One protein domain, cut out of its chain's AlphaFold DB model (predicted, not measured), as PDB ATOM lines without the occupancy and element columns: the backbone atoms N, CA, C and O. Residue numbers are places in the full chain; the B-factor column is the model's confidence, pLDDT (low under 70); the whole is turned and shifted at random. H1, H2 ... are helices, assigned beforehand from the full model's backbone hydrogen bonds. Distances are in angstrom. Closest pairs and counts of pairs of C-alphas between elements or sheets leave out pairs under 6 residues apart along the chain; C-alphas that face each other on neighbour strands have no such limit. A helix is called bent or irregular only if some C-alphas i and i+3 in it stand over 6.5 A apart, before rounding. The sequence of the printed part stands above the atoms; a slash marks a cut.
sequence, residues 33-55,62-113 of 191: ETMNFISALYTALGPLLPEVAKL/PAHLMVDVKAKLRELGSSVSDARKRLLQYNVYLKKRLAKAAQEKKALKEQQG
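What this domain is: This is residues 33 to 55 and 62 to 113 of the 191 residues of an uncharacterized protein of Paroedura picta (UniProt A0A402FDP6). One very long, straight helix, H3, sticks out from a small helical head like a handle, with residues 91 to 113 standing free and making most of the length. The head is formed by the first part of H3, the helix H2, which turns off from H3 at a corner, and the sharply bent helix H1, whose first arm H1a crosses the near end of H3 while its second arm H1b turns off beyond it. The printed part has 75 residues with three named helices, in the order H1, H2, H3 along the chain, and no named strand; the class is all helix. The whole is only just extended, close to loose, with a radius of gyration of the C-alphas of 17.2 A, and it is elongated, spanning 55 by 29 by 17 A.

Where its parts are: The longest helix is H3, residues 80 to 113, 34 residues and 48.8 A from first to last C-alpha. It begins at C-alpha 80 at (16.133, -51.335, 45.396) and ends at C-alpha 113 at (36.562, -16.568, 72.819). Before it along the chain comes H2, residues 63 to 75, 13 residues and 18.5 A from first to last C-alpha. By its hydrogen bonds H1, residues 33 to 54, was assigned as one helix, but it is bent, with C-alphas 44 and 47 lying 7.2 A apart. Its first arm, H1a, is residues 33 to 44, begins at C-alpha 33 at (32.307, -50.248, 48.498) and is 16.1 A long. Its second arm, H1b, is residues 47 to 54 and is 13.2 A long; it is itself irregular, with C-alphas 47 and 50 lying 7.1 A apart. Residues 45 and 46 belong to neither arm.

How they stand to each other: H3 touches H1a about perpendicular, at 76 degrees. They touch with residues 86 to 90 of H3 and residues 34 to 38 of H1a alone, and the closest C-alphas, those of Thr 34 and Arg 86, are 6.2 A apart. H3 and H2 only just touch, with 3 pairs of C-alphas within 8 A, and only at the corner by their link; the closest C-alphas are those of Lys 70 and Val 80, 6.7 A apart. The lines of H2 and H3 are about perpendicular, at 84 degrees. H1a and H2 only just touch, with 3 pairs of C-alphas within 8 A, and only at their ends. Their closest C-alphas, those of Ala 44 and Lys 72, are 6.4 A apart, and they run opposite ways at a steep tilt of 46 degrees. H1a and H1b are about perpendicular, at 79 degrees. H1b and H2 are close but not clearly touching, with the closest C-alphas, those of Leu 48 and Leu 65, 7.7 A apart. They run opposite ways at a steep tilt of 35.1 degrees, only just beyond shallow. H1b and H3 are apart. In H1a, H2 and H3 each O i to N i+4 pair is within hydrogen-bond range; in H1b 2 of 4 are.

The domain as a whole: The two C-alphas farthest apart are those of His 64 and Gly 113, 55.5 A. Without the residues that stand free, 91 to 113, the body has 52 residues, spans 29 by 18 by 16 A and has a radius of gyration of 10.8 A. Residues 56 to 61 are cut out and not printed, and C-alphas 55 and 62 are 8.7 A apart across the cut. The link from H1 to H2 runs across this cut, while the link from H2 to H3, 4 residues, is tight. The mean pLDDT of the printed part is 89.8, and residues 110 to 113, at the far end of H3, are under 70.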
ATOM      1  N   GLU A  33      33.254 -49.733  49.490       94.12
ATOM      2  CA  GLU A  33      32.307 -50.248  48.498       94.12
ATOM      3  C   GLU A  33      30.992 -49.463  48.556       94.12
ATOM      4  O   GLU A  33      30.403 -49.123  47.526       94.12
ATOM      5  N   THR A  34      30.542 -49.118  49.764       94.25
ATOM      6  CA  THR A  34      29.362 -48.271  49.957       94.25
ATOM      7  C   THR A  34      29.599 -46.863  49.414       94.25
ATOM      8  O   THR A  34      28.750 -46.351  48.687       94.25
ATOM      9  N   MET A  35      30.747 -46.241  49.688       94.94
ATOM     10  CA  MET A  35      31.093 -44.917  49.146       94.94
ATOM     11  C   MET A  35      31.152 -44.907  47.611       94.94
ATOM     12  O   MET A  35      30.588 -44.013  46.965       94.94
ATOM     13  N   ASN A  36      31.775 -45.927  47.021       96.12
ATOM     14  CA  ASN A  36      31.875 -46.099  45.575       96.12
ATOM     15  C   ASN A  36      30.498 -46.326  44.944       96.12
ATOM     16  O   ASN A  36      30.148 -45.664  43.963       96.12
ATOM     17  N   PHE A  37      29.675 -47.184  45.550       96.69
ATOM     18  CA  PHE A  37      28.299 -47.411  45.117       96.69
ATOM     19  C   PHE A  37      27.477 -46.119  45.134       96.69
ATOM     20  O   PHE A  37      26.789 -45.819  44.163       96.69
ATOM     21  N   ILE A  38      27.552 -45.336  46.212       95.50
ATOM     22  CA  ILE A  38      26.806 -44.079  46.343       95.50
ATOM     23  C   ILE A  38      27.242 -43.076  45.266       95.50
ATOM     24  O   ILE A  38      26.395 -42.446  44.634       95.50
ATOM     25  N   SER A  39      28.543 -42.974  44.998       96.06
ATOM     26  CA  SER A  39      29.088 -42.104  43.948       96.06
ATOM     27  C   SER A  39      28.609 -42.521  42.551       96.06
ATOM     28  O   SER A  39      28.142 -41.688  41.765       96.06
ATOM     29  N   ALA A  40      28.646 -43.824  42.258       96.44
ATOM     30  CA  ALA A  40      28.133 -44.381  41.010       96.44
ATOM     31  C   ALA A  40      26.615 -44.180  40.877       96.44
ATOM     32  O   ALA A  40      26.127 -43.821  39.806       96.44
ATOM     33  N   LEU A  41      25.871 -44.329  41.976       95.25
ATOM     34  CA  LEU A  41      24.428 -44.122  42.021       95.25
ATOM     35  C   LEU A  41      24.046 -42.678  41.694       95.25
ATOM     36  O   LEU A  41      23.185 -42.460  40.846       95.25
ATOM     37  N   TYR A  42      24.690 -41.689  42.316       93.19
ATOM     38  CA  TYR A  42      24.423 -40.280  42.008       93.19
ATOM     39  C   TYR A  42      24.778 -39.927  40.562       93.19
ATOM     40  O   TYR A  42      24.053 -39.163  39.926       93.19
ATOM     41  N   THR A  43      25.837 -40.530  40.018       95.44
ATOM     42  CA  THR A  43      26.208 -40.366  38.607       95.44
ATOM     43  C   THR A  43      25.134 -40.948  37.683       95.44
ATOM     44  O   THR A  43      24.692 -40.282  36.749       95.44
ATOM     45  N   ALA A  44      24.655 -42.161  37.972       93.62
ATOM     46  CA  ALA A  44      23.635 -42.840  37.176       93.62
ATOM     47  C   ALA A  44      22.255 -42.161  37.257       93.62
ATOM     48  O   ALA A  44      21.526 -42.128  36.266       93.62
ATOM     49  N   LEU A  45      21.896 -41.618  38.426       91.69
ATOM     50  CA  LEU A  45      20.625 -40.926  38.652       91.69
ATOM     51  C   LEU A  45      20.649 -39.451  38.243       91.69
ATOM     52  O   LEU A  45      19.581 -38.857  38.129       91.69
ATOM     53  N   GLY A  46      21.823 -38.861  37.996       91.56
ATOM     54  CA  GLY A  46      21.986 -37.454  37.613       91.56
ATOM     55  C   GLY A  46      21.003 -36.976  36.534       91.56
ATOM     56  O   GLY A  46      20.321 -35.974  36.758       91.56
ATOM     57  N   PRO A  47      20.837 -37.707  35.415       91.88
ATOM     58  CA  PRO A  47      19.869 -37.356  34.372       91.88
ATOM     59  C   PRO A  47      18.398 -37.382  34.818       91.88
ATOM     60  O   PRO A  47      17.579 -36.669  34.245       91.88
ATOM     61  N   LEU A  48      18.057 -38.177  35.838       87.94
ATOM     62  CA  LEU A  48      16.696 -38.328  36.365       87.94
ATOM     63  C   LEU A  48      16.375 -37.299  37.465       87.94
ATOM     64  O   LEU A  48      15.205 -37.034  37.738       87.94
ATOM     65  N   LEU A  49      17.389 -36.679  38.084       84.94
ATOM     66  CA  LEU A  49      17.206 -35.720  39.184       84.94
ATOM     67  C   LEU A  49      16.261 -34.547  38.868       84.94
ATOM     68  O   LEU A  49      15.466 -34.210  39.746       84.94
ATOM     69  N   PRO A  50      16.272 -33.925  37.668       86.88
ATOM     70  CA  PRO A  50      15.347 -32.834  37.359       86.88
ATOM     71  C   PRO A  50      13.880 -33.262  37.391       86.88
ATOM     72  O   PRO A  50      13.005 -32.456  37.701       86.88
ATOM     73  N   GLU A  51      13.600 -34.519  37.051       84.94
ATOM     74  CA  GLU A  51      12.252 -35.075  37.078       84.94
ATOM     75  C   GLU A  51      11.869 -35.493  38.498       84.94
ATOM     76  O   GLU A  51      10.803 -35.114  38.974       84.94
ATOM     77  N   VAL A  52      12.785 -36.141  39.226       82.44
ATOM     78  CA  VAL A  52      12.613 -36.490  40.647       82.44
ATOM     79  C   VAL A  52      12.353 -35.241  41.503       82.44
ATOM     80  O   VAL A  52      11.500 -35.264  42.386       82.44
ATOM     81  N   ALA A  53      13.034 -34.124  41.233       82.31
ATOM     82  CA  ALA A  53      12.868 -32.876  41.982       82.31
ATOM     83  C   ALA A  53      11.466 -32.265  41.821       82.31
ATOM     84  O   ALA A  53      10.935 -31.683  42.767       82.31
ATOM     85  N   LYS A  54      10.835 -32.440  40.652       82.69
ATOM     86  CA  LYS A  54       9.462 -31.973  40.388       82.69
ATOM     87  C   LYS A  54       8.409 -32.774  41.155       82.69
ATOM     88  O   LYS A  54       7.270 -32.331  41.248       82.69
ATOM     89  N   LEU A  55       8.781 -33.928  41.711       78.75
ATOM     90  CA  LEU A  55       7.884 -34.790  42.479       78.75
ATOM     91  C   LEU A  55       7.806 -34.429  43.966       78.75
ATOM     92  O   LEU A  55       7.097 -35.113  44.704       78.75
ATOM     93  N   PRO A  62       5.575 -41.255  39.432       87.38
ATOM     94  CA  PRO A  62       5.235 -41.845  38.145       87.38
ATOM     95  C   PRO A  62       5.911 -43.203  37.924       87.38
ATOM     96  O   PRO A  62       7.094 -43.392  38.227       87.38
ATOM     97  N   ALA A  63       5.167 -44.145  37.341       88.38
ATOM     98  CA  ALA A  63       5.634 -45.515  37.137       88.38
ATOM     99  C   ALA A  63       6.878 -45.600  36.233       88.38
ATOM    100  O   ALA A  63       7.749 -46.430  36.489       88.38
ATOM    101  N   HIS A  64       6.993 -44.743  35.210       90.00
ATOM    102  CA  HIS A  64       8.155 -44.736  34.311       90.00
ATOM    103  C   HIS A  64       9.443 -44.394  35.061       90.00
ATOM    104  O   HIS A  64      10.422 -45.124  34.953       90.00
ATOM    105  N   LEU A  65       9.400 -43.387  35.937       89.50
ATOM    106  CA  LEU A  65      10.552 -42.994  36.738       89.50
ATOM    107  C   LEU A  65      10.996 -44.120  37.680       89.50
ATOM    108  O   LEU A  65      12.188 -44.371  37.847       89.50
ATOM    109  N   MET A  66      10.045 -44.837  38.283       90.25
ATOM    110  CA  MET A  66      10.369 -46.002  39.106       90.25
ATOM    111  C   MET A  66      11.050 -47.117  38.301       90.25
ATOM    112  O   MET A  66      11.962 -47.771  38.816       90.25
ATOM    113  N   VAL A  67      10.614 -47.350  37.058       92.94
ATOM    114  CA  VAL A  67      11.233 -48.327  36.152       92.94
ATOM    115  C   VAL A  67      12.658 -47.906  35.808       92.94
ATOM    116  O   VAL A  67      13.562 -48.736  35.916       92.94
ATOM    117  N   ASP A  68      12.878 -46.632  35.494       93.31
ATOM    118  CA  ASP A  68      14.195 -46.104  35.131       93.31
ATOM    119  C   ASP A  68      15.180 -46.177  36.302       93.31
ATOM    120  O   ASP A  68      16.296 -46.679  36.155       93.31
ATOM    121  N   VAL A  69      14.751 -45.783  37.506       92.81
ATOM    122  CA  VAL A  69      15.563 -45.931  38.723       92.81
ATOM    123  C   VAL A  69      15.893 -47.404  38.976       92.81
ATOM    124  O   VAL A  69      17.040 -47.743  39.270       92.81
ATOM    125  N   LYS A  70      14.918 -48.311  38.829       94.44
ATOM    126  CA  LYS A  70      15.149 -49.753  39.002       94.44
ATOM    127  C   LYS A  70      16.119 -50.307  37.954       94.44
ATOM    128  O   LYS A  70      16.936 -51.163  38.292       94.44
ATOM    129  N   ALA A  71      16.049 -49.827  36.713       95.31
ATOM    130  CA  ALA A  71      16.988 -50.189  35.658       95.31
ATOM    131  C   ALA A  71      18.410 -49.727  36.008       95.31
ATOM    132  O   ALA A  71      19.328 -50.544  35.967       95.31
ATOM    133  N   LYS A  72      18.581 -48.482  36.475       95.81
ATOM    134  CA  LYS A  72      19.886 -47.965  36.926       95.81
ATOM    135  C   LYS A  72      20.470 -48.739  38.096       95.81
ATOM    136  O   LYS A  72      21.652 -49.062  38.086       95.81
ATOM    137  N   LEU A  73      19.651 -49.116  39.070       96.06
ATOM    138  CA  LEU A  73      20.119 -49.956  40.172       96.06
ATOM    139  C   LEU A  73      20.581 -51.334  39.694       96.06
ATOM    140  O   LEU A  73      21.619 -51.817  40.138       96.06
ATOM    141  N   ARG A  74      19.857 -51.929  38.741       96.06
ATOM    142  CA  ARG A  74      20.238 -53.210  38.142       96.06
ATOM    143  C   ARG A  74      21.541 -53.113  37.343       96.06
ATOM    144  O   ARG A  74      22.348 -54.031  37.437       96.06
ATOM    145  N   GLU A  75      21.751 -52.033  36.587       96.12
ATOM    146  CA  GLU A  75      23.018 -51.752  35.885       96.12
ATOM    147  C   GLU A  75      24.198 -51.671  36.867       96.12
ATOM    148  O   GLU A  75      25.275 -52.183  36.580       96.12
ATOM    149  N   LEU A  76      23.971 -51.101  38.055       95.31
ATOM    150  CA  LEU A  76      24.949 -51.028  39.146       95.31
ATOM    151  C   LEU A  76      25.077 -52.333  39.955       95.31
ATOM    152  O   LEU A  76      25.776 -52.359  40.963       95.31
ATOM    153  N   GLY A  77      24.386 -53.408  39.560       95.25
ATOM    154  CA  GLY A  77      24.425 -54.697  40.257       95.25
ATOM    155  C   GLY A  77      23.718 -54.713  41.617       95.25
ATOM    156  O   GLY A  77      23.912 -55.650  42.388       95.25
ATOM    157  N   SER A  78      22.884 -53.714  41.923       95.12
ATOM    158  CA  SER A  78      22.189 -53.596  43.208       95.12
ATOM    159  C   SER A  78      20.666 -53.710  43.061       95.12
ATOM    160  O   SER A  78      20.068 -53.471  42.010       95.12
ATOM    161  N   SER A  79      20.009 -54.102  44.151       95.88
ATOM    162  CA  SER A  79      18.547 -54.112  44.249       95.88
ATOM    163  C   SER A  79      18.042 -52.820  44.893       95.88
ATOM    164  O   SER A  79      18.779 -52.143  45.602       95.88
ATOM    165  N   VAL A  80      16.755 -52.499  44.727       93.38
ATOM    166  CA  VAL A  80      16.133 -51.335  45.396       93.38
ATOM    167  C   VAL A  80      16.306 -51.398  46.916       93.38
ATOM    168  O   VAL A  80      16.640 -50.396  47.547       93.38
ATOM    169  N   SER A  81      16.112 -52.576  47.510       96.25
ATOM    170  CA  SER A  81      16.254 -52.774  48.953       96.25
ATOM    171  C   SER A  81      17.700 -52.609  49.424       96.25
ATOM    172  O   SER A  81      17.931 -51.984  50.457       96.25
ATOM    173  N   ASP A  82      18.666 -53.136  48.665       95.75
ATOM    174  CA  ASP A  82      20.092 -53.013  48.981       95.75
ATOM    175  C   ASP A  82      20.575 -51.564  48.841       95.75
ATOM    176  O   ASP A  82      21.127 -50.998  49.786       95.75
ATOM    177  N   ALA A  83      20.241 -50.910  47.728       95.81
ATOM    178  CA  ALA A  83      20.518 -49.497  47.508       95.81
ATOM    179  C   ALA A  83      19.943 -48.622  48.629       95.81
ATOM    180  O   ALA A  83      20.624 -47.739  49.152       95.81
ATOM    181  N   ARG A  84      18.707 -48.903  49.062       95.81
ATOM    182  CA  ARG A  84      18.072 -48.212  50.191       95.81
ATOM    183  C   ARG A  84      18.837 -48.425  51.497       95.81
ATOM    184  O   ARG A  84      18.992 -47.474  52.259       95.81
ATOM    185  N   LYS A  85      19.309 -49.645  51.767       96.50
ATOM    186  CA  LYS A  85      20.107 -49.959  52.961       96.50
ATOM    187  C   LYS A  85      21.428 -49.184  52.955       96.50
ATOM    188  O   LYS A  85      21.719 -48.502  53.938       96.50
ATOM    189  N   ARG A  86      22.169 -49.226  51.844       95.75
ATOM    190  CA  ARG A  86      23.433 -48.490  51.652       95.75
ATOM    191  C   ARG A  86      23.230 -46.974  51.791       95.75
ATOM    192  O   ARG A  86      23.967 -46.314  52.517       95.75
ATOM    193  N   LEU A  87      22.165 -46.423  51.198       95.44
ATOM    194  CA  LEU A  87      21.790 -45.009  51.348       95.44
ATOM    195  C   LEU A  87      21.443 -44.634  52.793       95.44
ATOM    196  O   LEU A  87      21.767 -43.535  53.241       95.44
ATOM    197  N   LEU A  88      20.766 -45.513  53.534       95.75
ATOM    198  CA  LEU A  88      20.448 -45.262  54.937       95.75
ATOM    199  C   LEU A  88      21.721 -45.228  55.792       95.75
ATOM    200  O   LEU A  88      21.872 -44.321  56.607       95.75
ATOM    201  N   GLN A  89      22.648 -46.163  55.566       93.88
ATOM    202  CA  GLN A  89      23.957 -46.179  56.228       93.88
ATOM    203  C   GLN A  89      24.757 -44.908  55.919       93.88
ATOM    204  O   GLN A  89      25.218 -44.239  56.842       93.88
ATOM    205  N   TYR A  90      24.822 -44.511  54.645       94.94
ATOM    206  CA  TYR A  90      25.472 -43.268  54.223       94.94
ATOM    207  C   TYR A  90      24.855 -42.030  54.898       94.94
ATOM    208  O   TYR A  90      25.568 -41.162  55.398       94.94
ATOM    209  N   ASN A  91      23.524 -41.961  55.000       94.69
ATOM    210  CA  ASN A  91      22.843 -40.864  55.694       94.69
ATOM    211  C   ASN A  91      23.163 -40.814  57.196       94.69
ATOM    212  O   ASN A  91      23.305 -39.728  57.760       94.69
ATOM    213  N   VAL A  92      23.259 -41.970  57.860       93.94
ATOM    214  CA  VAL A  92      23.674 -42.039  59.271       93.94
ATOM    215  C   VAL A  92      25.111 -41.544  59.424       93.94
ATOM    216  O   VAL A  92      25.365 -40.696  60.281       93.94
ATOM    217  N   TYR A  93      26.017 -41.998  58.556       93.69
ATOM    218  CA  TYR A  93      27.408 -41.548  58.519       93.69
ATOM    219  C   TYR A  93      27.516 -40.025  58.347       93.69
ATOM    220  O   TYR A  93      28.172 -39.354  59.146       93.69
ATOM    221  N   LEU A  94      26.798 -39.446  57.378       93.75
ATOM    222  CA  LEU A  94      26.801 -37.998  57.152       93.75
ATOM    223  C   LEU A  94      26.294 -37.213  58.364       93.75
ATOM    224  O   LEU A  94      26.891 -36.204  58.730       93.75
ATOM    225  N   LYS A  95      25.223 -37.674  59.022       92.44
ATOM    226  CA  LYS A  95      24.708 -37.022  60.237       92.44
ATOM    227  C   LYS A  95      25.739 -37.027  61.362       92.44
ATOM    228  O   LYS A  95      25.921 -35.997  62.008       92.44
ATOM    229  N   LYS A  96      26.431 -38.152  61.573       91.69
ATOM    230  CA  LYS A  96      27.509 -38.258  62.568       91.69
ATOM    231  C   LYS A  96      28.667 -37.318  62.233       91.69
ATOM    232  O   LYS A  96      29.089 -36.551  63.096       91.69
ATOM    233  N   ARG A  97      29.115 -37.290  60.971       91.00
ATOM    234  CA  ARG A  97      30.165 -36.363  60.517       91.00
ATOM    235  C   ARG A  97      29.783 -34.897  60.675       91.00
ATOM    236  O   ARG A  97      30.606 -34.111  61.130       91.00
ATOM    237  N   LEU A  98      28.548 -34.528  60.337       91.88
ATOM    238  CA  LEU A  98      28.053 -33.162  60.506       91.88
ATOM    239  C   LEU A  98      27.966 -32.766  61.982       91.88
ATOM    240  O   LEU A  98      28.350 -31.654  62.330       91.88
ATOM    241  N   ALA A  99      27.499 -33.666  62.852       90.31
ATOM    242  CA  ALA A  99      27.457 -33.421  64.291       90.31
ATOM    243  C   ALA A  99      28.865 -33.213  64.868       90.31
ATOM    244  O   ALA A  99      29.073 -32.257  65.613       90.31
ATOM    245  N   LYS A 100      29.835 -34.044  64.462       88.81
ATOM    246  CA  LYS A 100      31.243 -33.909  64.857       88.81
ATOM    247  C   LYS A 100      31.837 -32.582  64.380       88.81
ATOM    248  O   LYS A 100      32.317 -31.808  65.199       88.81
ATOM    249  N   ALA A 101      31.688 -32.249  63.097       88.69
ATOM    250  CA  ALA A 101      32.159 -30.975  62.551       88.69
ATOM    251  C   ALA A 101      31.504 -29.761  63.238       88.69
ATOM    252  O   ALA A 101      32.137 -28.726  63.440       88.69
ATOM    253  N   ALA A 102      30.229 -29.871  63.630       90.00
ATOM    254  CA  ALA A 102      29.541 -28.827  64.381       90.00
ATOM    255  C   ALA A 102      30.051 -28.695  65.827       90.00
ATOM    256  O   ALA A 102      30.118 -27.575  66.333       90.00
ATOM    257  N   GLN A 103      30.407 -29.802  66.489       88.06
ATOM    258  CA  GLN A 103      31.035 -29.796  67.815       88.06
ATOM    259  C   GLN A 103      32.443 -29.201  67.761       88.06
ATOM    260  O   GLN A 103      32.734 -28.288  68.526       88.06
ATOM    261  N   GLU A 104      33.268 -29.630  66.805       86.12
ATOM    262  CA  GLU A 104      34.610 -29.080  66.575       86.12
ATOM    263  C   GLU A 104      34.545 -27.572  66.304       86.12
ATOM    264  O   GLU A 104      35.267 -26.795  66.920       86.12
ATOM    265  N   LYS A 105      33.602 -27.115  65.468       85.62
ATOM    266  CA  LYS A 105      33.395 -25.682  65.217       85.62
ATOM    267  C   LYS A 105      32.988 -24.903  66.476       85.62
ATOM    268  O   LYS A 105      33.358 -23.737  66.604       85.62
ATOM    269  N   LYS A 106      32.202 -25.499  67.379       82.81
ATOM    270  CA  LYS A 106      31.838 -24.866  68.658       82.81
ATOM    271  C   LYS A 106      33.037 -24.786  69.599       82.81
ATOM    272  O   LYS A 106      33.306 -23.700  70.094       82.81
ATOM    273  N   ALA A 107      33.789 -25.876  69.747       78.88
ATOM    274  CA  ALA A 107      35.002 -25.917  70.560       78.88
ATOM    275  C   ALA A 107      36.055 -24.905  70.072       78.88
ATOM    276  O   ALA A 107      36.624 -24.167  70.870       78.88
ATOM    277  N   LEU A 108      36.241 -24.781  68.752       75.44
ATOM    278  CA  LEU A 108      37.126 -23.769  68.160       75.44
ATOM    279  C   LEU A 108      36.657 -22.334  68.440       75.44
ATOM    280  O   LEU A 108      37.478 -21.435  68.608       75.44
ATOM    281  N   LYS A 109      35.340 -22.102  68.493       76.94
ATOM    282  CA  LYS A 109      34.776 -20.783  68.805       76.94
ATOM    283  C   LYS A 109      34.915 -20.431  70.289       76.94
ATOM    284  O   LYS A 109      35.091 -19.261  70.601       76.94
ATOM    285  N   GLU A 110      34.833 -21.417  71.179       69.50
ATOM    286  CA  GLU A 110      35.081 -21.241  72.617       69.50
ATOM    287  C   GLU A 110      36.567 -20.963  72.881       69.50
ATOM    288  O   GLU A 110      36.875 -20.002  73.575       69.50
ATOM    289  N   GLN A 111      37.485 -21.668  72.209       62.00
ATOM    290  CA  GLN A 111      38.924 -21.375  72.287       62.00
ATOM    291  C   GLN A 111      39.288 -19.981  71.745       62.00
ATOM    292  O   GLN A 111      40.078 -19.272  72.355       62.00
ATOM    293  N   GLN A 112      38.675 -19.526  70.645       58.47
ATOM    294  CA  GLN A 112      38.874 -18.149  70.157       58.47
ATOM    295  C   GLN A 112      38.187 -17.075  71.022       58.47
ATOM    296  O   GLN A 112      38.517 -15.896  70.903       58.47
ATOM    297  N   GLY A 113      37.231 -17.462  71.872       52.31
ATOM    298  CA  GLY A 113      36.562 -16.568  72.819       52.31
ATOM    299  C   GLY A 113      37.332 -16.347  74.123       52.31
ATOM    300  O   GLY A 113      37.004 -15.411  74.845       52.31
TER     301      GLY A 113